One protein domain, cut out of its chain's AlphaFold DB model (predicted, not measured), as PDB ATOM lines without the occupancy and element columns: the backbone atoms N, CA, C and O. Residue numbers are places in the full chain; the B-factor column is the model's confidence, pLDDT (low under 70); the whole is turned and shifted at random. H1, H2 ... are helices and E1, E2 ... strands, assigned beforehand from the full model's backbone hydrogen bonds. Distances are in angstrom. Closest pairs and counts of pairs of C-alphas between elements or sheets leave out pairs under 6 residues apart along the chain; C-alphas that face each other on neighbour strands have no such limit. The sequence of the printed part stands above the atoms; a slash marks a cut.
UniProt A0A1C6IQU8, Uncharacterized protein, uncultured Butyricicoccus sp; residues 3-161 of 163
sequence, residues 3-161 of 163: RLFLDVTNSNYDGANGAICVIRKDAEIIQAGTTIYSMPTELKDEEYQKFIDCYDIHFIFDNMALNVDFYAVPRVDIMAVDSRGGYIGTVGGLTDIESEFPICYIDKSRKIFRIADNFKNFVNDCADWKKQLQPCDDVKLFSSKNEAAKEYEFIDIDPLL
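AT A GLANCE: This is residues 3 to 161 of the 163 residues of an uncharacterized protein of uncultured Butyricicoccus sp (UniProt A0A1C6IQU8). What is the main picture? A strongly twisted sheet of five strands has the short helices H2 and H3 at its E8 edge and H1 beyond H3. Toward the other end of the longest axis come two small strand pairs, E1 with E2 and E4 with E9, then H4 and H5. What is it built of? The 159 printed residues hold, in order, E1 E2 E3 H1 E4 E5 E6 E7 E8 H2 H3 E9 H4 H5; the large sheet, E3 E5 E6 E7 E8, is mixed. The class is mixed helices and strands, with under half of the residues in named elements; the whole is compact, with a radius of gyration of the C-alphas of 16.1 A and spans of 48 by 34 by 27 A.

HOW THE PARTS SIT: How is the large sheet joined? E3, residues 34 to 36, is parallel to E5, residues 76 to 81, with N 78 and O 35 at 2.8 A. E5, E6, residues 87 to 91, E7, residues 103 to 106, and E8, residues 112 to 116, form a meander, each strand the antiparallel neighbour of the one before. N 88 and O 80 are 2.8 A apart, N 89 and O 104 3.0 A, N 105 and O 113 2.7 A, within hydrogen-bond range. Where are the first three helices? H2, residues 119 to 124, and H3, residues 126 to 131, make two layers with the sheet, helices on one face; the closest C-alphas of E8 and H2 are Ala 116 and Phe 122, 5.2 A. H1, residues 46 to 55, touches H3 at a shallow tilt of 22 degrees, the same way, with C-alphas Tyr 55 and Ala 127 closest at 6.1 A. Every O i to N i+4 pair is within hydrogen-bond range in H2, 4 of 6 in H1 and 0 of 2 in H3, where 2 of 3 O i to N i+3 pairs are. What lies beyond? E1, residues 3 to 7, is parallel to E2, residues 27 to 32, with N 30 and O 4 at 2.9 A; E2 runs on into E3 at 56 degrees. E4, residues 71 to 73, is antiparallel to E9, residues 140 to 142, with N 71 and O 142 at 2.8 A. H4, residues 145 to 148, has Lys 145 closest to Tyr 71 of E4, C-alphas 6.2 A apart, and H5, residues 158 to 161, is apart from H4.

IN THESE COORDINATES: Which elements are longer? E2 measures 15.1 A, H1 13.8 A and E5 13.1 A from first to last C-alpha. Where are anchors? C-alpha 3 opens E1 at (9.877, -28.123, -1.131), and C-alpha 161 ends H5 at (2.371, -31.315, -21.439).

THE WHOLE: How large is it? The two farthest C-alphas, Asp 26 and Glu 46, are 49.0 A apart, and the printed part has no cut. Which links are long, and where is confidence low? E1 to E2, H1 to E4 and E6 to E7 are long; residues 11 to 19 and 161 have pLDDT under 70.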
ATOM      1  N   ARG A   3      11.064 -27.293  -0.870       94.62
ATOM      2  CA  ARG A   3       9.877 -28.123  -1.131       94.62
ATOM      3  C   ARG A   3       9.062 -27.493  -2.249       94.62
ATOM      4  O   ARG A   3       8.824 -26.288  -2.215       94.62
ATOM      5  N   LEU A   4       8.677 -28.300  -3.225       95.25
ATOM      6  CA  LEU A   4       7.803 -27.917  -4.326       95.25
ATOM      7  C   LEU A   4       6.634 -28.892  -4.385       95.25
ATOM      8  O   LEU A   4       6.812 -30.091  -4.172       95.25
ATOM      9  N   PHE A   5       5.448 -28.378  -4.688       95.56
ATOM     10  CA  PHE A   5       4.225 -29.167  -4.645       95.56
ATOM     11  C   PHE A   5       3.720 -29.480  -6.048       95.56
ATOM     12  O   PHE A   5       3.665 -28.609  -6.916       95.56
ATOM     13  N   LEU A   6       3.359 -30.737  -6.276       93.75
ATOM     14  CA  LEU A   6       2.770 -31.201  -7.525       93.75
ATOM     15  C   LEU A   6       1.285 -31.462  -7.295       93.75
ATOM     16  O   LEU A   6       0.926 -32.354  -6.532       93.75
ATOM     17  N   ASP A   7       0.435 -30.692  -7.966       93.12
ATOM     18  CA  ASP A   7      -1.004 -30.926  -7.940       93.12
ATOM     19  C   ASP A   7      -1.360 -32.157  -8.782       93.12
ATOM     20  O   ASP A   7      -1.110 -32.192  -9.988       93.12
ATOM     21  N   VAL A   8      -1.946 -33.163  -8.135       90.50
ATOM     22  CA  VAL A   8      -2.327 -34.438  -8.765       90.50
ATOM     23  C   VAL A   8      -3.839 -34.659  -8.807       90.50
ATOM     24  O   VAL A   8      -4.284 -35.740  -9.179       90.50
ATOM     25  N   THR A   9      -4.634 -33.640  -8.464       86.12
ATOM     26  CA  THR A   9      -6.106 -33.734  -8.409       86.12
ATOM     27  C   THR A   9      -6.722 -34.104  -9.765       86.12
ATOM     28  O   THR A   9      -7.694 -34.845  -9.818       86.12
ATOM     29  N   ASN A  10      -6.126 -33.634 -10.867       70.00
ATOM     30  CA  ASN A  10      -6.588 -33.877 -12.237       70.00
ATOM     31  C   ASN A  10      -5.529 -34.624 -13.063       70.00
ATOM     32  O   ASN A  10      -5.074 -34.124 -14.085       70.00
ATOM     33  N   SER A  11      -5.118 -35.823 -12.640       58.78
ATOM     34  CA  SER A  11      -4.092 -36.609 -13.349       58.78
ATOM     35  C   SER A  11      -4.504 -37.139 -14.734       58.78
ATOM     36  O   SER A  11      -3.688 -37.769 -15.403       58.78
ATOM     37  N   ASN A  12      -5.723 -36.856 -15.204       51.28
ATOM     38  CA  ASN A  12      -6.167 -37.136 -16.573       51.28
ATOM     39  C   ASN A  12      -5.657 -36.065 -17.549       51.28
ATOM     40  O   ASN A  12      -6.435 -35.338 -18.168       51.28
ATOM     41  N   TYR A  13      -4.339 -35.965 -17.687       51.56
ATOM     42  CA  TYR A  13      -3.713 -35.133 -18.705       51.56
ATOM     43  C   TYR A  13      -3.777 -35.892 -20.047       51.56
ATOM     44  O   TYR A  13      -3.153 -36.938 -20.209       51.56
ATOM     45  N   ASP A  14      -4.582 -35.397 -20.991       45.31
ATOM     46  CA  ASP A  14      -4.727 -35.897 -22.374       45.31
ATOM     47  C   ASP A  14      -5.379 -37.280 -22.595       45.31
ATOM     48  O   ASP A  14      -5.105 -37.958 -23.587       45.31
ATOM     49  N   GLY A  15      -6.308 -37.702 -21.730       44.31
ATOM     50  CA  GLY A  15      -7.169 -38.868 -22.013       44.31
ATOM     51  C   GLY A  15      -6.444 -40.222 -22.059       44.31
ATOM     52  O   GLY A  15      -7.039 -41.227 -22.442       44.31
ATOM     53  N   ALA A  16      -5.180 -40.260 -21.642       42.19
ATOM     54  CA  ALA A  16      -4.436 -41.476 -21.368       42.19
ATOM     55  C   ALA A  16      -4.187 -41.569 -19.860       42.19
ATOM     56  O   ALA A  16      -3.836 -40.575 -19.229       42.19
ATOM     57  N   ASN A  17      -4.327 -42.772 -19.301       53.25
ATOM     58  CA  ASN A  17      -3.873 -43.140 -17.956       53.25
ATOM     59  C   ASN A  17      -2.334 -43.019 -17.864       53.25
ATOM     60  O   ASN A  17      -1.618 -44.020 -17.839       53.25
ATOM     61  N   GLY A  18      -1.811 -41.796 -17.919       59.50
ATOM     62  CA  GLY A  18      -0.389 -41.489 -17.891       59.50
ATOM     63  C   GLY A  18       0.088 -41.194 -16.475       59.50
ATOM     64  O   GLY A  18      -0.581 -40.506 -15.709       59.50
ATOM     65  N   ALA A  19       1.273 -41.687 -16.126       69.56
ATOM     66  CA  ALA A  19       1.957 -41.290 -14.903       69.56
ATOM     67  C   ALA A  19       2.861 -40.081 -15.184       69.56
ATOM     68  O   ALA A  19       3.639 -40.093 -16.139       69.56
ATOM     69  N   ILE A  20       2.797 -39.060 -14.327       76.44
ATOM     70  CA  ILE A  20       3.724 -37.923 -14.357       76.44
ATOM     71  C   ILE A  20       4.688 -38.054 -13.185       76.44
ATOM     72  O   ILE A  20       4.278 -38.109 -12.027       76.44
ATOM     73  N   CYS A  21       5.983 -38.072 -13.495       80.38
ATOM     74  CA  CYS A  21       7.053 -38.024 -12.510       80.38
ATOM     75  C   CYS A  21       7.861 -36.740 -12.715       80.38
ATOM     76  O   CYS A  21       8.356 -36.481 -13.812       80.38
ATOM     77  N   VAL A  22       7.993 -35.936 -11.659       86.00
ATOM     78  CA  VAL A  22       8.803 -34.712 -11.661       86.00
ATOM     79  C   VAL A  22       9.965 -34.907 -10.700       86.00
ATOM     80  O   VAL A  22       9.762 -35.187  -9.523       86.00
ATOM     81  N   ILE A  23      11.187 -34.730 -11.199       87.00
ATOM     82  CA  ILE A  23      12.416 -34.843 -10.410       87.00
ATOM     83  C   ILE A  23      13.175 -33.525 -10.524       87.00
ATOM     84  O   ILE A  23      13.452 -33.051 -11.627       87.00
ATOM     85  N   ARG A  24      13.541 -32.936  -9.381       86.88
ATOM     86  CA  ARG A  24      14.412 -31.759  -9.305       86.88
ATOM     87  C   ARG A  24      15.578 -32.044  -8.371       86.88
ATOM     88  O   ARG A  24      15.401 -32.593  -7.295       86.88
ATOM     89  N   LYS A  25      16.788 -31.677  -8.792       87.62
ATOM     90  CA  LYS A  25      18.021 -31.982  -8.046       87.62
ATOM     91  C   LYS A  25      18.127 -31.208  -6.724       87.62
ATOM     92  O   LYS A  25      18.798 -31.654  -5.801       87.62
ATOM     93  N   ASP A  26      17.505 -30.040  -6.651       91.62
ATOM     94  CA  ASP A  26      17.597 -29.068  -5.559       91.62
ATOM     95  C   ASP A  26      16.303 -28.940  -4.734       91.62
ATOM     96  O   ASP A  26      16.248 -28.158  -3.773       91.62
ATOM     97  N   ALA A  27      15.278 -29.725  -5.074       92.62
ATOM     98  CA  ALA A  27      13.982 -29.679  -4.423       92.62
ATOM     99  C   ALA A  27      13.382 -31.071  -4.189       92.62
ATOM    100  O   ALA A  27      13.442 -31.951  -5.041       92.62
ATOM    101  N   GLU A  28      12.751 -31.221  -3.031       94.38
ATOM    102  CA  GLU A  28      11.841 -32.313  -2.713       94.38
ATOM    103  C   GLU A  28      10.488 -32.023  -3.372       94.38
ATOM    104  O   GLU A  28       9.944 -30.925  -3.212       94.38
ATOM    105  N   ILE A  29       9.962 -32.992  -4.124       93.81
ATOM    106  CA  ILE A  29       8.652 -32.885  -4.768       93.81
ATOM    107  C   ILE A  29       7.626 -33.619  -3.914       93.81
ATOM    108  O   ILE A  29       7.746 -34.822  -3.700       93.81
ATOM    109  N   ILE A  30       6.611 -32.895  -3.449       95.19
ATOM    110  CA  ILE A  30       5.534 -33.432  -2.615       95.19
ATOM    111  C   ILE A  30       4.241 -33.396  -3.424       95.19
ATOM    112  O   ILE A  30       3.859 -32.350  -3.949       95.19
ATOM    113  N   GLN A  31       3.553 -34.530  -3.540       94.94
ATOM    114  CA  GLN A  31       2.230 -34.550  -4.164       94.94
ATOM    115  C   GLN A  31       1.215 -33.842  -3.265       94.94
ATOM    116  O   GLN A  31       1.258 -33.975  -2.042       94.94
ATOM    117  N   ALA A  32       0.293 -33.112  -3.877       96.62
ATOM    118  CA  ALA A  32      -0.779 -32.388  -3.217       96.62
ATOM    119  C   ALA A  32      -2.083 -32.530  -4.008       96.62
ATOM    120  O   ALA A  32      -2.079 -32.738  -5.223       96.62
ATOM    121  N   GLY A  33      -3.197 -32.417  -3.300       96.25
ATOM    122  CA  GLY A  33      -4.534 -32.624  -3.827       96.25
ATOM    123  C   GLY A  33      -5.266 -33.752  -3.123       96.25
ATOM    124  O   GLY A  33      -4.701 -34.514  -2.337       96.25
ATOM    125  N   THR A  34      -6.554 -33.842  -3.407       96.25
ATOM    126  CA  THR A  34      -7.395 -34.916  -2.893       96.25
ATOM    127  C   THR A  34      -7.902 -35.728  -4.065       96.25
ATOM    128  O   THR A  34      -8.484 -35.184  -4.999       96.25
ATOM    129  N   THR A  35      -7.629 -37.024  -4.032       94.62
ATOM    130  CA  THR A  35      -7.980 -37.971  -5.092       94.62
ATOM    131  C   THR A  35      -8.840 -39.086  -4.519       94.62
ATOM    132  O   THR A  35      -8.964 -39.216  -3.301       94.62
ATOM    133  N   ILE A  36      -9.469 -39.864  -5.394       94.19
ATOM    134  CA  ILE A  36     -10.325 -40.982  -5.010       94.19
ATOM    135  C   ILE A  36      -9.722 -42.257  -5.592       94.19
ATOM    136  O   ILE A  36      -9.546 -42.360  -6.805       94.19
ATOM    137  N   TYR A  37      -9.445 -43.216  -4.718       93.94
ATOM    138  CA  TYR A  37      -9.192 -44.600  -5.074       93.94
ATOM    139  C   TYR A  37     -10.524 -45.344  -5.064       93.94
ATOM    140  O   TYR A  37     -11.133 -45.522  -4.008       93.94
ATOM    141  N   SER A  38     -10.985 -45.751  -6.243       93.38
ATOM    142  CA  SER A  38     -12.171 -46.584  -6.410       93.38
ATOM    143  C   SER A  38     -11.795 -47.963  -6.937       93.38
ATOM    144  O   SER A  38     -10.813 -48.131  -7.663       93.38
ATOM    145  N   MET A  39     -12.585 -48.961  -6.549       92.50
ATOM    146  CA  MET A  39     -12.457 -50.331  -7.035       92.50
ATOM    147  C   MET A  39     -13.600 -50.698  -7.992       92.50
ATOM    148  O   MET A  39     -14.717 -50.187  -7.840       92.50
ATOM    149  N   PRO A  40     -13.376 -51.647  -8.920       94.69
ATOM    150  CA  PRO A  40     -14.440 -52.198  -9.749       94.69
ATOM    151  C   PRO A  40     -15.587 -52.730  -8.892       94.69
ATOM    152  O   PRO A  40     -15.371 -53.448  -7.911       94.69
ATOM    153  N   THR A  41     -16.821 -52.387  -9.262       94.12
ATOM    154  CA  THR A  41     -18.019 -52.758  -8.484       94.12
ATOM    155  C   THR A  41     -18.185 -54.279  -8.395       94.12
ATOM    156  O   THR A  41     -18.762 -54.790  -7.439       94.12
ATOM    157  N   GLU A  42     -17.635 -55.012  -9.360       94.31
ATOM    158  CA  GLU A  42     -17.630 -56.471  -9.444       94.31
ATOM    159  C   GLU A  42     -16.806 -57.136  -8.333       94.31
ATOM    160  O   GLU A  42     -17.036 -58.305  -8.038       94.31
ATOM    161  N   LEU A  43     -15.865 -56.412  -7.713       91.00
ATOM    162  CA  LEU A  43     -15.086 -56.908  -6.573       91.00
ATOM    163  C   LEU A  43     -15.852 -56.824  -5.250       91.00
ATOM    164  O   LEU A  43     -15.376 -57.332  -4.239       91.00
ATOM    165  N   LYS A  44     -17.018 -56.170  -5.228       90.69
ATOM    166  CA  LYS A  44     -17.817 -56.046  -4.014       90.69
ATOM    167  C   LYS A  44     -18.427 -57.400  -3.646       90.69
ATOM    168  O   LYS A  44     -19.319 -57.892  -4.334       90.69
ATOM    169  N   ASP A  45     -17.987 -57.955  -2.524       92.31
ATOM    170  CA  ASP A  45     -18.403 -59.264  -2.028       92.31
ATOM    171  C   ASP A  45     -18.759 -59.244  -0.525       92.31
ATOM    172  O   ASP A  45     -18.910 -58.186   0.100       92.31
ATOM    173  N   GLU A  46     -18.934 -60.432   0.057       93.50
ATOM    174  CA  GLU A  46     -19.244 -60.601   1.479       93.50
ATOM    175  C   GLU A  46     -18.117 -60.123   2.408       93.50
ATOM    176  O   GLU A  46     -18.399 -59.732   3.542       93.50
ATOM    177  N   GLU A  47     -16.853 -60.139   1.973       91.69
ATOM    178  CA  GLU A  47     -15.746 -59.629   2.783       91.69
ATOM    179  C   GLU A  47     -15.847 -58.114   2.922       91.69
ATOM    180  O   GLU A  47     -15.829 -57.610   4.045       91.69
ATOM    181  N   TYR A  48     -16.085 -57.396   1.822       92.62
ATOM    182  CA  TYR A  48     -16.324 -55.950   1.863       92.62
ATOM    183  C   TYR A  48     -17.576 -55.577   2.666       92.62
ATOM    184  O   TYR A  48     -17.575 -54.564   3.368       92.62
ATOM    185  N   GLN A  49     -18.629 -56.401   2.625       94.12
ATOM    186  CA  GLN A  49     -19.829 -56.161   3.431       94.12
ATOM    187  C   GLN A  49     -19.545 -56.257   4.941       94.12
ATOM    188  O   GLN A  49     -20.077 -55.455   5.710       94.12
ATOM    189  N   LYS A  50     -18.642 -57.148   5.381       94.56
ATOM    190  CA  LYS A  50     -18.233 -57.222   6.798       94.56
ATOM    191  C   LYS A  50     -17.600 -55.921   7.291       94.56
ATOM    192  O   LYS A  50     -17.827 -55.547   8.438       94.56
ATOM    193  N   PHE A  51     -16.835 -55.213   6.454       95.56
ATOM    194  CA  PHE A  51     -16.251 -53.920   6.838       95.56
ATOM    195  C   PHE A  51     -17.316 -52.856   7.110       95.56
ATOM    196  O   PHE A  51     -17.172 -52.058   8.041       95.56
ATOM    197  N   ILE A  52     -18.408 -52.885   6.348       95.06
ATOM    198  CA  ILE A  52     -19.555 -52.002   6.553       95.06
ATOM    199  C   ILE A  52     -20.248 -52.358   7.869       95.06
ATOM    200  O   ILE A  52     -20.387 -51.502   8.745       95.06
ATOM    201  N   ASP A  53     -20.639 -53.623   8.023       94.75
ATOM    202  CA  ASP A  53     -21.498 -54.065   9.125       94.75
ATOM    203  C   ASP A  53     -20.786 -54.013  10.484       94.75
ATOM    204  O   ASP A  53     -21.389 -53.642  11.493       94.75
ATOM    205  N   CYS A  54     -19.498 -54.362  10.520       94.19
ATOM    206  CA  CYS A  54     -18.735 -54.454  11.762       94.19
ATOM    207  C   CYS A  54     -17.995 -53.159  12.109       94.19
ATOM    208  O   CYS A  54     -17.852 -52.841  13.291       94.19
ATOM    209  N   TYR A  55     -17.494 -52.426  11.108       94.88
ATOM    210  CA  TYR A  55     -16.509 -51.357  11.327       94.88
ATOM    211  C   TYR A  55     -16.948 -49.993  10.791       94.88
ATOM    212  O   TYR A  55     -16.255 -48.999  11.038       94.88
ATOM    213  N   ASP A  56     -18.101 -49.927  10.111       96.12
ATOM    214  CA  ASP A  56     -18.611 -48.719   9.456       96.12
ATOM    215  C   ASP A  56     -17.580 -48.134   8.469       96.12
ATOM    216  O   ASP A  56     -17.388 -46.923   8.386       96.12
ATOM    217  N   ILE A  57     -16.879 -49.023   7.755       96.94
ATOM    218  CA  ILE A  57     -15.923 -48.691   6.694       96.94
ATOM    219  C   ILE A  57     -16.567 -49.061   5.360       96.94
ATOM    220  O   ILE A  57     -16.781 -50.232   5.054       96.94
ATOM    221  N   HIS A  58     -16.857 -48.047   4.553       96.44
ATOM    222  CA  HIS A  58     -17.479 -48.187   3.242       96.44
ATOM    223  C   HIS A  58     -16.420 -47.894   2.186       96.44
ATOM    224  O   HIS A  58     -16.185 -46.733   1.846       96.44
ATOM    225  N   PHE A  59     -15.742 -48.938   1.708       96.81
ATOM    226  CA  PHE A  59     -14.790 -48.806   0.604       96.81
ATOM    227  C   PHE A  59     -15.467 -48.255  -0.651       96.81
ATOM    228  O   PHE A  59     -16.644 -48.520  -0.908       96.81
ATOM    229  N   ILE A  60     -14.714 -47.469  -1.415       96.50
ATOM    230  CA  ILE A  60     -15.228 -46.755  -2.578       96.50
ATOM    231  C   ILE A  60     -15.170 -47.664  -3.803       96.50
ATOM    232  O   ILE A  60     -14.124 -48.212  -4.143       96.50
ATOM    233  N   PHE A  61     -16.302 -47.780  -4.490       95.69
ATOM    234  CA  PHE A  61     -16.428 -48.506  -5.751       95.69
ATOM    235  C   PHE A  61     -16.776 -47.550  -6.895       95.69
ATOM    236  O   PHE A  61     -17.324 -46.474  -6.658       95.69
ATOM    237  N   ASP A  62     -16.492 -47.942  -8.138       93.06
ATOM    238  CA  ASP A  62     -16.635 -47.091  -9.335       93.06
ATOM    239  C   ASP A  62     -18.052 -46.533  -9.555       93.06
ATOM    240  O   ASP A  62     -18.235 -45.504 -10.204       93.06
ATOM    241  N   ASN A  63     -19.076 -47.189  -9.006       91.94
ATOM    242  CA  ASN A  63     -20.460 -46.726  -9.083       91.94
ATOM    243  C   ASN A  63     -20.818 -45.642  -8.045       91.94
ATOM    244  O   ASN A  63     -21.948 -45.147  -8.047       91.94
ATOM    245  N   MET A  64     -19.897 -45.280  -7.149       91.75
ATOM    246  CA  MET A  64     -20.124 -44.296  -6.095       91.75
ATOM    247  C   MET A  64     -19.739 -42.892  -6.559       91.75
ATOM    248  O   MET A  64     -18.598 -42.621  -6.923       91.75
ATOM    249  N   ALA A  65     -20.687 -41.959  -6.472       87.06
ATOM    250  CA  ALA A  65     -20.417 -40.541  -6.671       87.06
ATOM    251  C   ALA A  65     -20.068 -39.885  -5.328       87.06
ATOM    252  O   ALA A  65     -20.918 -39.773  -4.442       87.06
ATOM    253  N   LEU A  66     -18.824 -39.428  -5.188       88.44
ATOM    254  CA  LEU A  66     -18.349 -38.708  -4.009       88.44
ATOM    255  C   LEU A  66     -18.066 -37.256  -4.362       88.44
ATOM    256  O   LEU A  66     -17.378 -36.963  -5.336       88.44
ATOM    257  N   ASN A  67     -18.572 -36.348  -3.531       87.69
ATOM    258  CA  ASN A  67     -18.206 -34.943  -3.593       87.69
ATOM    259  C   ASN A  67     -17.202 -34.653  -2.475       87.69
ATOM    260  O   ASN A  67     -17.555 -34.686  -1.293       87.69
ATOM    261  N   VAL A  68     -15.950 -34.413  -2.858       92.44
ATOM    262  CA  VAL A  68     -14.888 -33.980  -1.952       92.44
ATOM    263  C   VAL A  68     -14.637 -32.498  -2.217       92.44
ATOM    264  O   VAL A  68     -14.210 -32.106  -3.296       92.44
ATOM    265  N   ASP A  69     -14.941 -31.670  -1.227       93.94
ATOM    266  CA  ASP A  69     -14.942 -30.201  -1.276       93.94
ATOM    267  C   ASP A  69     -13.707 -29.583  -0.590       93.94
ATOM    268  O   ASP A  69     -13.720 -28.420  -0.183       93.94
ATOM    269  N   PHE A  70     -12.642 -30.368  -0.427       96.56
ATOM    270  CA  PHE A  70     -11.392 -29.927   0.174       96.56
ATOM    271  C   PHE A  70     -10.189 -30.372  -0.655       96.56
ATOM    272  O   PHE A  70     -10.249 -31.321  -1.431       96.56
ATOM    273  N   TYR A  71      -9.084 -29.666  -0.454       97.62
ATOM    274  CA  TYR A  71      -7.794 -29.900  -1.079       97.62
ATOM    275  C   TYR A  71      -6.761 -30.209   0.003       97.62
ATOM    276  O   TYR A  71      -6.589 -29.408   0.923       97.62
ATOM    277  N   ALA A  72      -6.076 -31.347  -0.088       98.12
ATOM    278  CA  ALA A  72      -5.109 -31.771   0.922       98.12
ATOM    279  C   ALA A  72      -3.650 -31.471   0.536       98.12
ATOM    280  O   ALA A  72      -3.252 -31.603  -0.623       98.12
ATOM    281  N   VAL A  73      -2.840 -31.095   1.527       97.94
ATOM    282  CA  VAL A  73      -1.378 -31.009   1.424       97.94
ATOM    283  C   VAL A  73      -0.744 -31.729   2.627       97.94
ATOM    284  O   VAL A  73      -0.986 -31.287   3.749       97.94
ATOM    285  N   PRO A  74       0.066 -32.792   2.437       97.19
ATOM    286  CA  PRO A  74       0.321 -33.487   1.175       97.19
ATOM    287  C   PRO A  74      -0.947 -34.188   0.662       97.19
ATOM    288  O   PRO A  74      -2.019 -34.080   1.259       97.19
ATOM    289  N   ARG A  75      -0.829 -34.889  -0.468       96.88
ATOM    290  CA  ARG A  75      -1.928 -35.620  -1.100       96.88
ATOM    291  C   ARG A  75      -2.665 -36.493  -0.085       96.88
ATOM    292  O   ARG A  75      -2.019 -37.165   0.715       96.88
ATOM    293  N   VAL A  76      -3.990 -36.549  -0.186       98.00
ATOM    294  CA  VAL A  76      -4.775 -37.625   0.428       98.00
ATOM    295  C   VAL A  76      -5.554 -38.358  -0.656       98.00
ATOM    296  O   VAL A  76      -6.359 -37.751  -1.363       98.00
ATOM    297  N   ASP A  77      -5.304 -39.656  -0.782       97.06
ATOM    298  CA  ASP A  77      -6.001 -40.549  -1.701       97.06
ATOM    299  C   ASP A  77      -7.087 -41.316  -0.941       97.06
ATOM    300  O   ASP A  77      -6.804 -42.202  -0.137       97.06
ATOM    301  N   ILE A  78      -8.336 -40.894  -1.117       97.75
ATOM    302  CA  ILE A  78      -9.487 -41.368  -0.350       97.75
ATOM    303  C   ILE A  78      -9.921 -42.733  -0.881       97.75
ATOM    304  O   ILE A  78     -10.249 -42.850  -2.056       97.75
ATOM    305  N   MET A  79      -9.979 -43.734  -0.003       97.00
ATOM    306  CA  MET A  79     -10.315 -45.121  -0.356       97.00
ATOM    307  C   MET A  79     -11.603 -45.633   0.300       97.00
ATOM    308  O   MET A  79     -12.185 -46.617  -0.156       97.00
ATOM    309  N   ALA A  80     -12.058 -44.988   1.376       97.38
ATOM    310  CA  ALA A  80     -13.285 -45.357   2.069       97.38
ATOM    311  C   ALA A  80     -13.952 -44.143   2.728       97.38
ATOM    312  O   ALA A  80     -13.332 -43.100   2.942       97.38
ATOM    313  N   VAL A  81     -15.227 -44.295   3.074       97.62
ATOM    314  CA  VAL A  81     -15.998 -43.344   3.885       97.62
ATOM    315  C   VAL A  81     -16.644 -44.055   5.069       97.62
ATOM    316  O   VAL A  81     -16.749 -45.280   5.079       97.62
ATOM    317  N   ASP A  82     -17.079 -43.296   6.071       96.19
ATOM    318  CA  ASP A  82     -17.963 -43.801   7.127       96.19
ATOM    319  C   ASP A  82     -19.391 -43.249   6.963       96.19
ATOM    320  O   ASP A  82     -19.626 -42.256   6.265       96.19
ATOM    321  N   SER A  83     -20.372 -43.860   7.630       95.06
ATOM    322  CA  SER A  83     -21.771 -43.399   7.580       95.06
ATOM    323  C   SER A  83     -22.007 -42.013   8.205       95.06
ATOM    324  O   SER A  83     -23.112 -41.473   8.124       95.06
ATOM    325  N   ARG A  84     -20.988 -41.408   8.830       94.62
ATOM    326  CA  ARG A  84     -21.063 -40.107   9.514       94.62
ATOM    327  C   ARG A  84     -20.487 -38.966   8.673       94.62
ATOM    328  O   ARG A  84     -20.409 -37.839   9.174       94.62
ATOM    329  N   GLY A  85     -20.118 -39.240   7.421       94.62
ATOM    330  CA  GLY A  85     -19.552 -38.263   6.490       94.62
ATOM    331  C   GLY A  85     -18.058 -38.019   6.694       94.62
ATOM    332  O   GLY A  85     -17.562 -36.957   6.320       94.62
ATOM    333  N   GLY A  86     -17.355 -38.952   7.338       96.88
ATOM    334  CA  GLY A  86     -15.903 -38.958   7.391       96.88
ATOM    335  C   GLY A  86     -15.288 -39.723   6.220       96.88
ATOM    336  O   GLY A  86     -15.930 -40.574   5.603       96.88
ATOM    337  N   TYR A  87     -14.025 -39.427   5.941       98.06
ATOM    338  CA  TYR A  87     -13.250 -40.019   4.857       98.06
ATOM    339  C   TYR A  87     -12.037 -40.750   5.420       98.06
ATOM    340  O   TYR A  87     -11.429 -40.283   6.381       98.06
ATOM    341  N   ILE A  88     -11.660 -41.866   4.810       97.88
ATOM    342  CA  ILE A  88     -10.452 -42.625   5.125       97.88
ATOM    343  C   ILE A  88      -9.578 -42.646   3.874       97.88
ATOM    344  O   ILE A  88     -10.059 -42.965   2.783       97.88
ATOM    345  N   GLY A  89      -8.299 -42.306   4.018       97.62
ATOM    346  CA  GLY A  89      -7.405 -42.201   2.871       97.62
ATOM    347  C   GLY A  89      -5.927 -42.308   3.204       97.62
ATOM    348  O   GLY A  89      -5.501 -42.099   4.341       97.62
ATOM    349  N   THR A  90      -5.158 -42.616   2.169       98.06
ATOM    350  CA  THR A  90      -3.701 -42.743   2.197       98.06
ATOM    351  C   THR A  90      -3.060 -41.364   2.098       98.06
ATOM    352  O   THR A  90      -3.447 -40.558   1.252       98.06
ATOM    353  N   VAL A  91      -2.084 -41.066   2.954       97.88
ATOM    354  CA  VAL A  91      -1.410 -39.761   3.002       97.88
ATOM    355  C   VAL A  91      -0.093 -39.803   2.229       97.88
ATOM    356  O   VAL A  91       0.757 -40.654   2.466       97.88
ATOM    357  N   GLY A  92       0.109 -38.832   1.341       94.94
ATOM    358  CA  GLY A  92       1.362 -38.607   0.617       94.94
ATOM    359  C   GLY A  92       1.558 -39.454  -0.642       94.94
ATOM    360  O   GLY A  92       2.487 -39.181  -1.400       94.94
ATOM    361  N   GLY A  93       0.675 -40.418  -0.908       92.31
ATOM    362  CA  GLY A  93       0.781 -41.327  -2.047       92.31
ATOM    363  C   GLY A  93      -0.561 -41.869  -2.526       92.31
ATOM    364  O   GLY A  93      -1.620 -41.440  -2.073       92.31
ATOM    365  N   LEU A  94      -0.491 -42.791  -3.486       93.12
ATOM    366  CA  LEU A  94      -1.631 -43.594  -3.925       93.12
ATOM    367  C   LEU A  94      -1.926 -44.687  -2.902       93.12
ATOM    368  O   LEU A  94      -1.009 -45.214  -2.274       93.12
ATOM    369  N   THR A  95      -3.195 -45.056  -2.798       94.38
ATOM    370  CA  THR A  95      -3.625 -46.233  -2.052       94.38
ATOM    371  C   THR A  95      -3.113 -47.495  -2.737       94.38
ATOM    372  O   THR A  95      -3.446 -47.781  -3.885       94.38
ATOM    373  N   ASP A  96      -2.302 -48.249  -2.005       92.94
ATOM    374  CA  ASP A  96      -1.783 -49.560  -2.382       92.94
ATOM    375  C   ASP A  96      -1.542 -50.354  -1.090       92.94
ATOM    376  O   ASP A  96      -0.997 -49.817  -0.119       92.94
ATOM    377  N   ILE A  97      -1.978 -51.615  -1.063       92.38
ATOM    378  CA  ILE A  97      -1.880 -52.498   0.106       92.38
ATOM    379  C   ILE A  97      -0.427 -52.765   0.513       92.38
ATOM    380  O   ILE A  97      -0.158 -52.953   1.698       92.38
ATOM    381  N   GLU A  98       0.505 -52.724  -0.444       93.94
ATOM    382  CA  GLU A  98       1.939 -52.918  -0.203       93.94
ATOM    383  C   GLU A  98       2.690 -51.598   0.044       93.94
ATOM    384  O   GLU A  98       3.905 -51.601   0.244       93.94
ATOM    385  N   SER A  99       2.001 -50.452   0.018       92.81
ATOM    386  CA  SER A  99       2.638 -49.171   0.327       92.81
ATOM    387  C   SER A  99       2.890 -49.003   1.823       92.81
ATOM    388  O   SER A  99       2.108 -49.446   2.657       92.81
ATOM    389  N   GLU A 100       3.944 -48.263   2.163       96.31
ATOM    390  CA  GLU A 100       4.257 -47.857   3.542       96.31
ATOM    391  C   GLU A 100       3.678 -46.474   3.893       96.31
ATOM    392  O   GLU A 100       4.133 -45.811   4.826       96.31
ATOM    393  N   PHE A 101       2.710 -45.984   3.108       96.81
ATOM    394  CA  PHE A 101       2.101 -44.678   3.343       96.81
ATOM    395  C   PHE A 101       1.057 -44.747   4.462       96.81
ATOM    396  O   PHE A 101       0.204 -45.634   4.438       96.81
ATOM    397  N   PRO A 102       1.051 -43.785   5.403       97.12
ATOM    398  CA  PRO A 102       0.130 -43.813   6.527       97.12
ATOM    399  C   PRO A 102      -1.314 -43.570   6.103       97.12
ATOM    400  O   PRO A 102      -1.597 -42.853   5.140       97.12
ATOM    401  N   ILE A 103      -2.235 -44.131   6.886       97.44
ATOM    402  CA  ILE A 103      -3.673 -43.970   6.684       97.44
ATOM    403  C   ILE A 103      -4.209 -42.937   7.666       97.44
ATOM    404  O   ILE A 103      -3.936 -42.989   8.873       97.44
ATOM    405  N   CYS A 104      -5.008 -42.011   7.145       97.69
ATOM    406  CA  CYS A 104      -5.718 -41.017   7.928       97.69
ATOM    407  C   CYS A 104      -7.237 -41.204   7.863       97.69
ATOM    408  O   CYS A 104      -7.782 -41.753   6.908       97.69
ATOM    409  N   TYR A 105      -7.906 -40.690   8.888       98.06
ATOM    410  CA  TYR A 105      -9.331 -40.422   8.933       98.06
ATOM    411  C   TYR A 105      -9.553 -38.914   9.023       98.06
ATOM    412  O   TYR A 105      -8.975 -38.247   9.882       98.06
ATOM    413  N   ILE A 106     -10.412 -38.381   8.162       97.94
ATOM    414  CA  ILE A 106     -10.860 -36.991   8.168       97.94
ATOM    415  C   ILE A 106     -12.326 -37.000   8.582       97.94
ATOM    416  O   ILE A 106     -13.174 -37.499   7.842       97.94
ATOM    417  N   ASP A 107     -12.642 -36.458   9.754       96.62
ATOM    418  CA  ASP A 107     -14.025 -36.400  10.217       96.62
ATOM    419  C   ASP A 107     -14.845 -35.336   9.462       96.62
ATOM    420  O   ASP A 107     -14.318 -34.473   8.751       96.62
ATOM    421  N   LYS A 108     -16.168 -35.350   9.658       95.25
ATOM    422  CA  LYS A 108     -17.086 -34.365   9.059       95.25
ATOM    423  C   LYS A 108     -16.771 -32.900   9.404       95.25
ATOM    424  O   LYS A 108     -17.256 -31.994   8.737       95.25
ATOM    425  N   SER A 109     -16.017 -32.664  10.481       95.94
ATOM    426  CA  SER A 109     -15.596 -31.336  10.945       95.94
ATOM    427  C   SER A 109     -14.196 -30.973  10.440       95.94
ATOM    428  O   SER A 109     -13.634 -29.981  10.902       95.94
ATOM    429  N   ARG A 110     -13.636 -31.764   9.511       95.44
ATOM    430  CA  ARG A 110     -12.293 -31.607   8.935       95.44
ATOM    431  C   ARG A 110     -11.157 -31.795   9.942       95.44
ATOM    432  O   ARG A 110     -10.043 -31.347   9.686       95.44
ATOM    433  N   LYS A 111     -11.405 -32.472  11.068       96.81
ATOM    434  CA  LYS A 111     -10.326 -32.921  11.956       96.81
ATOM    435  C   LYS A 111      -9.690 -34.169  11.376       96.81
ATOM    436  O   LYS A 111     -10.396 -35.071  10.928       96.81
ATOM    437  N   ILE A 112      -8.367 -34.210  11.412       97.94
ATOM    438  CA  ILE A 112      -7.581 -35.271  10.798       97.94
ATOM    439  C   ILE A 112      -6.944 -36.105  11.896       97.94
ATOM    440  O   ILE A 112      -6.385 -35.580  12.861       97.94
ATOM    441  N   PHE A 113      -7.024 -37.414  11.725       97.69
ATOM    442  CA  PHE A 113      -6.458 -38.387  12.634       97.69
ATOM    443  C   PHE A 113      -5.652 -39.401  11.840       97.69
ATOM    444  O   PHE A 113      -6.119 -39.890  10.818       97.69
ATOM    445  N   ARG A 114      -4.461 -39.755  12.305       96.50
ATOM    446  CA  ARG A 114      -3.766 -40.949  11.841       96.50
ATOM    447  C   ARG A 114      -4.432 -42.158  12.488       96.50
ATOM    448  O   ARG A 114      -4.714 -42.127  13.685       96.50
ATOM    449  N   ILE A 115      -4.702 -43.184  11.686       96.12
ATOM    450  CA  ILE A 115      -5.399 -44.397  12.137       96.12
ATOM    451  C   ILE A 115      -4.624 -45.683  11.853       96.12
ATOM    452  O   ILE A 115      -4.954 -46.708  12.430       96.12
ATOM    453  N   ALA A 116      -3.609 -45.639  10.985       95.75
ATOM    454  CA  ALA A 116      -2.682 -46.747  10.779       95.75
ATOM    455  C   ALA A 116      -1.362 -46.266  10.160       95.75
ATOM    456  O   ALA A 116      -1.285 -45.187   9.559       95.75
ATOM    457  N   ASP A 117      -0.326 -47.096  10.280       95.06
ATOM    458  CA  ASP A 117       0.976 -46.857   9.649       95.06
ATOM    459  C   ASP A 117       0.968 -47.124   8.144       95.06
ATOM    460  O   ASP A 117       1.713 -46.467   7.425       95.06
ATOM    461  N   ASN A 118       0.123 -48.047   7.683       96.38
ATOM    462  CA  ASN A 118      -0.073 -48.380   6.277       96.38
ATOM    463  C   ASN A 118      -1.419 -49.085   6.046       96.38
ATOM    464  O   ASN A 118      -2.131 -49.422   7.003       96.38
ATOM    465  N   PHE A 119      -1.792 -49.286   4.777       96.06
ATOM    466  CA  PHE A 119      -3.092 -49.865   4.428       96.06
ATOM    467  C   PHE A 119      -3.239 -51.306   4.938       96.06
ATOM    468  O   PHE A 119      -4.287 -51.676   5.468       96.06
ATOM    469  N   LYS A 120      -2.169 -52.102   4.876       96.00
ATOM    470  CA  LYS A 120      -2.155 -53.474   5.394       96.00
ATOM    471  C   LYS A 120      -2.463 -53.541   6.889       96.00
ATOM    472  O   LYS A 120      -3.306 -54.336   7.302       96.00
ATOM    473  N   ASN A 121      -1.830 -52.688   7.692       94.62
ATOM    474  CA  ASN A 121      -2.099 -52.603   9.127       94.62
ATOM    475  C   ASN A 121      -3.535 -52.134   9.388       94.62
ATOM    476  O   ASN A 121      -4.217 -52.705  10.232       94.62
ATOM    477  N   PHE A 122      -4.031 -51.159   8.616       95.31
ATOM    478  CA  PHE A 122      -5.416 -50.703   8.736       95.31
ATOM    479  C   PHE A 122      -6.422 -51.842   8.532       95.31
ATOM    480  O   PHE A 122      -7.317 -52.008   9.353       95.31
ATOM    481  N   VAL A 123      -6.267 -52.642   7.474       92.81
ATOM    482  CA  VAL A 123      -7.171 -53.766   7.174       92.81
ATOM    483  C   VAL A 123      -7.104 -54.844   8.260       92.81
ATOM    484  O   VAL A 123      -8.147 -55.340   8.685       92.81
ATOM    485  N   ASN A 124      -5.905 -55.170   8.749       91.44
ATOM    486  CA  ASN A 124      -5.713 -56.211   9.763       91.44
ATOM    487  C   ASN A 124      -6.229 -55.807  11.156       91.44
ATOM    488  O   ASN A 124      -6.755 -56.658  11.873       91.44
ATOM    489  N   ASP A 125      -6.140 -54.521  11.516       88.44
ATOM    490  CA  ASP A 125      -6.462 -54.009  12.857       88.44
ATOM    491  C   ASP A 125      -7.729 -53.127  12.888       88.44
ATOM    492  O   ASP A 125      -7.987 -52.400  13.855       88.44
ATOM    493  N   CYS A 126      -8.562 -53.194  11.842       87.25
ATOM    494  CA  CYS A 126      -9.718 -52.310  11.670       87.25
ATOM    495  C   CYS A 126     -10.810 -52.462  12.740       87.25
ATOM    496  O   CYS A 126     -11.634 -51.562  12.876       87.25
ATOM    497  N   ALA A 127     -10.826 -53.536  13.535       87.75
ATOM    498  CA  ALA A 127     -11.901 -53.795  14.499       87.75
ATOM    499  C   ALA A 127     -12.163 -52.638  15.477       87.75
ATOM    500  O   ALA A 127     -13.303 -52.391  15.863       87.75
ATOM    501  N   ASP A 128     -11.111 -51.901  15.829       84.19
ATOM    502  CA  ASP A 128     -11.154 -50.807  16.794       84.19
ATOM    503  C   ASP A 128     -10.520 -49.516  16.249       84.19
ATOM    504  O   ASP A 128     -10.056 -48.673  17.019       84.19
ATOM    505  N   TRP A 129     -10.525 -49.311  14.927       89.56
ATOM    506  CA  TRP A 129      -9.835 -48.179  14.290       89.56
ATOM    507  C   TRP A 129     -10.251 -46.806  14.864       89.56
ATOM    508  O   TRP A 129      -9.424 -45.914  15.040       89.56
ATOM    509  N   LYS A 130     -11.521 -46.648  15.272       87.12
ATOM    510  CA  LYS A 130     -12.043 -45.421  15.913       87.12
ATOM    511  C   LYS A 130     -11.489 -45.170  17.328       87.12
ATOM    512  O   LYS A 130     -11.644 -44.064  17.842       87.12
ATOM    513  N   LYS A 131     -10.864 -46.157  17.979       85.69
ATOM    514  CA  LYS A 131     -10.150 -45.987  19.262       85.69
ATOM    515  C   LYS A 131      -8.693 -45.563  19.062       85.69
ATOM    516  O   LYS A 131      -8.074 -45.082  20.004       85.69
ATOM    517  N   GLN A 132      -8.163 -45.716  17.849       81.00
ATOM    518  CA  GLN A 132      -6.771 -45.429  17.496       81.00
ATOM    519  C   GLN A 132      -6.589 -44.023  16.903       81.00
ATOM    520  O   GLN A 132      -5.571 -43.739  16.285       81.00
ATOM    521  N   LEU A 133      -7.570 -43.130  17.085       92.38
ATOM    522  CA  LEU A 133      -7.539 -41.774  16.542       92.38
ATOM    523  C   LEU A 133      -6.427 -40.950  17.202       92.38
ATOM    524  O   LEU A 133      -6.591 -40.427  18.305       92.38
ATOM    525  N   GLN A 134      -5.311 -40.798  16.499       93.81
ATOM    526  CA  GLN A 134      -4.227 -39.907  16.896       93.81
ATOM    527  C   GLN A 134      -4.321 -38.625  16.072       93.81
ATOM    528  O   GLN A 134      -4.311 -38.729  14.849       93.81
ATOM    529  N   PRO A 135      -4.436 -37.425  16.674       95.25
ATOM    530  CA  PRO A 135      -4.417 -36.175  15.917       95.25
ATOM    531  C   PRO A 135      -3.231 -36.126  14.946       95.25
ATOM    532  O   PRO A 135      -2.117 -36.493  15.313       95.25
ATOM    533  N   CYS A 136      -3.492 -35.714  13.707       91.81
ATOM    534  CA  CYS A 136      -2.495 -35.665  12.644       91.81
ATOM    535  C   CYS A 136      -2.345 -34.229  12.144       91.81
ATOM    536  O   CYS A 136      -3.260 -33.695  11.518       91.81
ATOM    537  N   ASP A 137      -1.181 -33.637  12.404       91.31
ATOM    538  CA  ASP A 137      -0.823 -32.292  11.938       91.31
ATOM    539  C   ASP A 137      -0.031 -32.323  10.615       91.31
ATOM    540  O   ASP A 137       0.273 -31.277  10.042       91.31
ATOM    541  N   ASP A 138       0.286 -33.521  10.108       91.12
ATOM    542  CA  ASP A 138       1.072 -33.712   8.881       91.12
ATOM    543  C   ASP A 138       0.272 -33.407   7.610       91.12
ATOM    544  O   ASP A 138       0.854 -33.215   6.543       91.12
ATOM    545  N   VAL A 139      -1.059 -33.354   7.714       97.12
ATOM    546  CA  VAL A 139      -1.964 -33.011   6.617       97.12
ATOM    547  C   VAL A 139      -2.663 -31.699   6.928       97.12
ATOM    548  O   VAL A 139      -3.234 -31.508   7.998       97.12
ATOM    549  N   LYS A 140      -2.686 -30.805   5.945       97.94
ATOM    550  CA  LYS A 140      -3.456 -29.569   5.988       97.94
ATOM    551  C   LYS A 140      -4.508 -29.568   4.890       97.94
ATOM    552  O   LYS A 140      -4.219 -29.899   3.741       97.94
ATOM    553  N   LEU A 141      -5.730 -29.188   5.254       98.12
ATOM    554  CA  LEU A 141      -6.853 -29.087   4.328       98.12
ATOM    555  C   LEU A 141      -7.119 -27.624   3.976       98.12
ATOM    556  O   LEU A 141      -7.108 -26.745   4.836       98.12
ATOM    557  N   PHE A 142      -7.398 -27.391   2.703       98.38
ATOM    558  CA  PHE A 142      -7.752 -26.101   2.126       98.38
ATOM    559  C   PHE A 142      -9.089 -26.222   1.403       98.38
ATOM    560  O   PHE A 142      -9.482 -27.313   0.997       98.38
ATOM    561  N   SER A 143      -9.783 -25.107   1.180       96.94
ATOM    562  CA  SER A 143     -11.007 -25.113   0.362       96.94
ATOM    563  C   SER A 143     -10.724 -25.269  -1.136       96.94
ATOM    564  O   SER A 143     -11.629 -25.568  -1.906       96.94
ATOM    565  N   SER A 144      -9.483 -25.030  -1.578       96.75
ATOM    566  CA  SER A 144      -9.063 -25.190  -2.972       96.75
ATOM    567  C   SER A 144      -7.538 -25.180  -3.112       96.75
ATOM    568  O   SER A 144      -6.823 -24.718  -2.219       96.75
ATOM    569  N   LYS A 145      -7.045 -25.583  -4.291       95.81
ATOM    570  CA  LYS A 145      -5.646 -25.387  -4.705       95.81
ATOM    571  C   LYS A 145      -5.210 -23.922  -4.606       95.81
ATOM    572  O   LYS A 145      -4.098 -23.651  -4.174       95.81
ATOM    573  N   ASN A 146      -6.074 -22.976  -4.982       96.56
ATOM    574  CA  ASN A 146      -5.744 -21.548  -4.957       96.56
ATOM    575  C   ASN A 146      -5.498 -21.039  -3.532       96.56
ATOM    576  O   ASN A 146      -4.613 -20.215  -3.327       96.56
ATOM    577  N   GLU A 147      -6.252 -21.538  -2.549       97.94
ATOM    578  CA  GLU A 147      -5.977 -21.240  -1.142       97.94
ATOM    579  C   GLU A 147      -4.660 -21.875  -0.686       97.94
ATOM    580  O   GLU A 147      -3.846 -21.192  -0.071       97.94
ATOM    581  N   ALA A 148      -4.403 -23.136  -1.051       97.75
ATOM    582  CA  ALA A 148      -3.133 -23.798  -0.748       97.75
ATOM    583  C   ALA A 148      -1.928 -23.066  -1.371       97.75
ATOM    584  O   ALA A 148      -0.874 -22.955  -0.749       97.75
ATOM    585  N   ALA A 149      -2.088 -22.505  -2.573       97.31
ATOM    586  CA  ALA A 149      -1.048 -21.771  -3.296       97.31
ATOM    587  C   ALA A 149      -0.656 -20.433  -2.644       97.31
ATOM    588  O   ALA A 149       0.364 -19.850  -3.005       97.31
ATOM    589  N   LYS A 150      -1.429 -19.942  -1.663       97.56
ATOM    590  CA  LYS A 150      -1.019 -18.800  -0.828       97.56
ATOM    591  C   LYS A 150       0.102 -19.169   0.143       97.56
ATOM    592  O   LYS A 150       0.815 -18.281   0.604       97.56
ATOM    593  N   GLU A 151       0.239 -20.454   0.465       97.25
ATOM    594  CA  GLU A 151       1.214 -20.971   1.431       97.25
ATOM    595  C   GLU A 151       2.301 -21.836   0.785       97.25
ATOM    596  O   GLU A 151       3.431 -21.872   1.274       97.25
ATOM    597  N   TYR A 152       1.979 -22.521  -0.311       97.00
ATOM    598  CA  TYR A 152       2.860 -23.486  -0.956       97.00
ATOM    599  C   TYR A 152       3.174 -23.110  -2.401       97.00
ATOM    600  O   TYR A 152       2.318 -22.649  -3.152       97.00
ATOM    601  N   GLU A 153       4.413 -23.368  -2.814       95.75
ATOM    602  CA  GLU A 153       4.847 -23.166  -4.193       95.75
ATOM    603  C   GLU A 153       4.563 -24.416  -5.032       95.75
ATOM    604  O   GLU A 153       5.154 -25.479  -4.813       95.75
ATOM    605  N   PHE A 154       3.660 -24.275  -6.001       94.50
ATOM    606  CA  PHE A 154       3.271 -25.350  -6.909       94.50
ATOM    607  C   PHE A 154       4.095 -25.342  -8.195       94.50
ATOM    608  O   PHE A 154       4.409 -24.291  -8.752       94.50
ATOM    609  N   ILE A 155       4.400 -26.537  -8.690       91.75
ATOM    610  CA  ILE A 155       5.014 -26.736  -9.998       91.75
ATOM    611  C   ILE A 155       3.933 -26.591 -11.059       91.75
ATOM    612  O   ILE A 155       2.930 -27.306 -11.034       91.75
ATOM    613  N   ASP A 156       4.175 -25.702 -12.015       87.56
ATOM    614  CA  ASP A 156       3.406 -25.660 -13.249       87.56
ATOM    615  C   ASP A 156       3.975 -26.685 -14.238       87.56
ATOM    616  O   ASP A 156       5.125 -26.579 -14.677       87.56
ATOM    617  N   ILE A 157       3.180 -27.711 -14.536       82.75
ATOM    618  CA  ILE A 157       3.528 -28.761 -15.497       82.75
ATOM    619  C   ILE A 157       2.832 -28.565 -16.847       82.75
ATOM    620  O   ILE A 157       3.193 -29.257 -17.796       82.75
ATOM    621  N   ASP A 158       1.905 -27.609 -16.979       80.31
ATOM    622  CA  ASP A 158       1.193 -27.363 -18.238       80.31
ATOM    623  C   ASP A 158       2.153 -27.069 -19.405       80.31
ATOM    624  O   ASP A 158       1.945 -27.612 -20.495       80.31
ATOM    625  N   PRO A 159       3.246 -26.291 -19.232       77.19
ATOM    626  CA  PRO A 159       4.227 -26.086 -20.296       77.19
ATOM    627  C   PRO A 159       4.934 -27.369 -20.750       77.19
ATOM    628  O   PRO A 159       5.455 -27.400 -21.859       77.19
ATOM    629  N   LEU A 160       4.981 -28.407 -19.906       71.19
ATOM    630  CA  LEU A 160       5.634 -29.689 -20.201       71.19
ATOM    631  C   LEU A 160       4.707 -30.671 -20.928       71.19
ATOM    632  O   LEU A 160       5.188 -31.633 -21.520       71.19
ATOM    633  N   LEU A 161       3.394 -30.444 -20.857       69.12
ATOM    634  CA  LEU A 161       2.371 -31.315 -21.439       69.12
ATOM    635  C   LEU A 161       1.908 -30.846 -22.823       69.12
ATOM    636  O   LEU A 161       1.381 -31.637 -23.600       69.12
TER     637      LEU A 161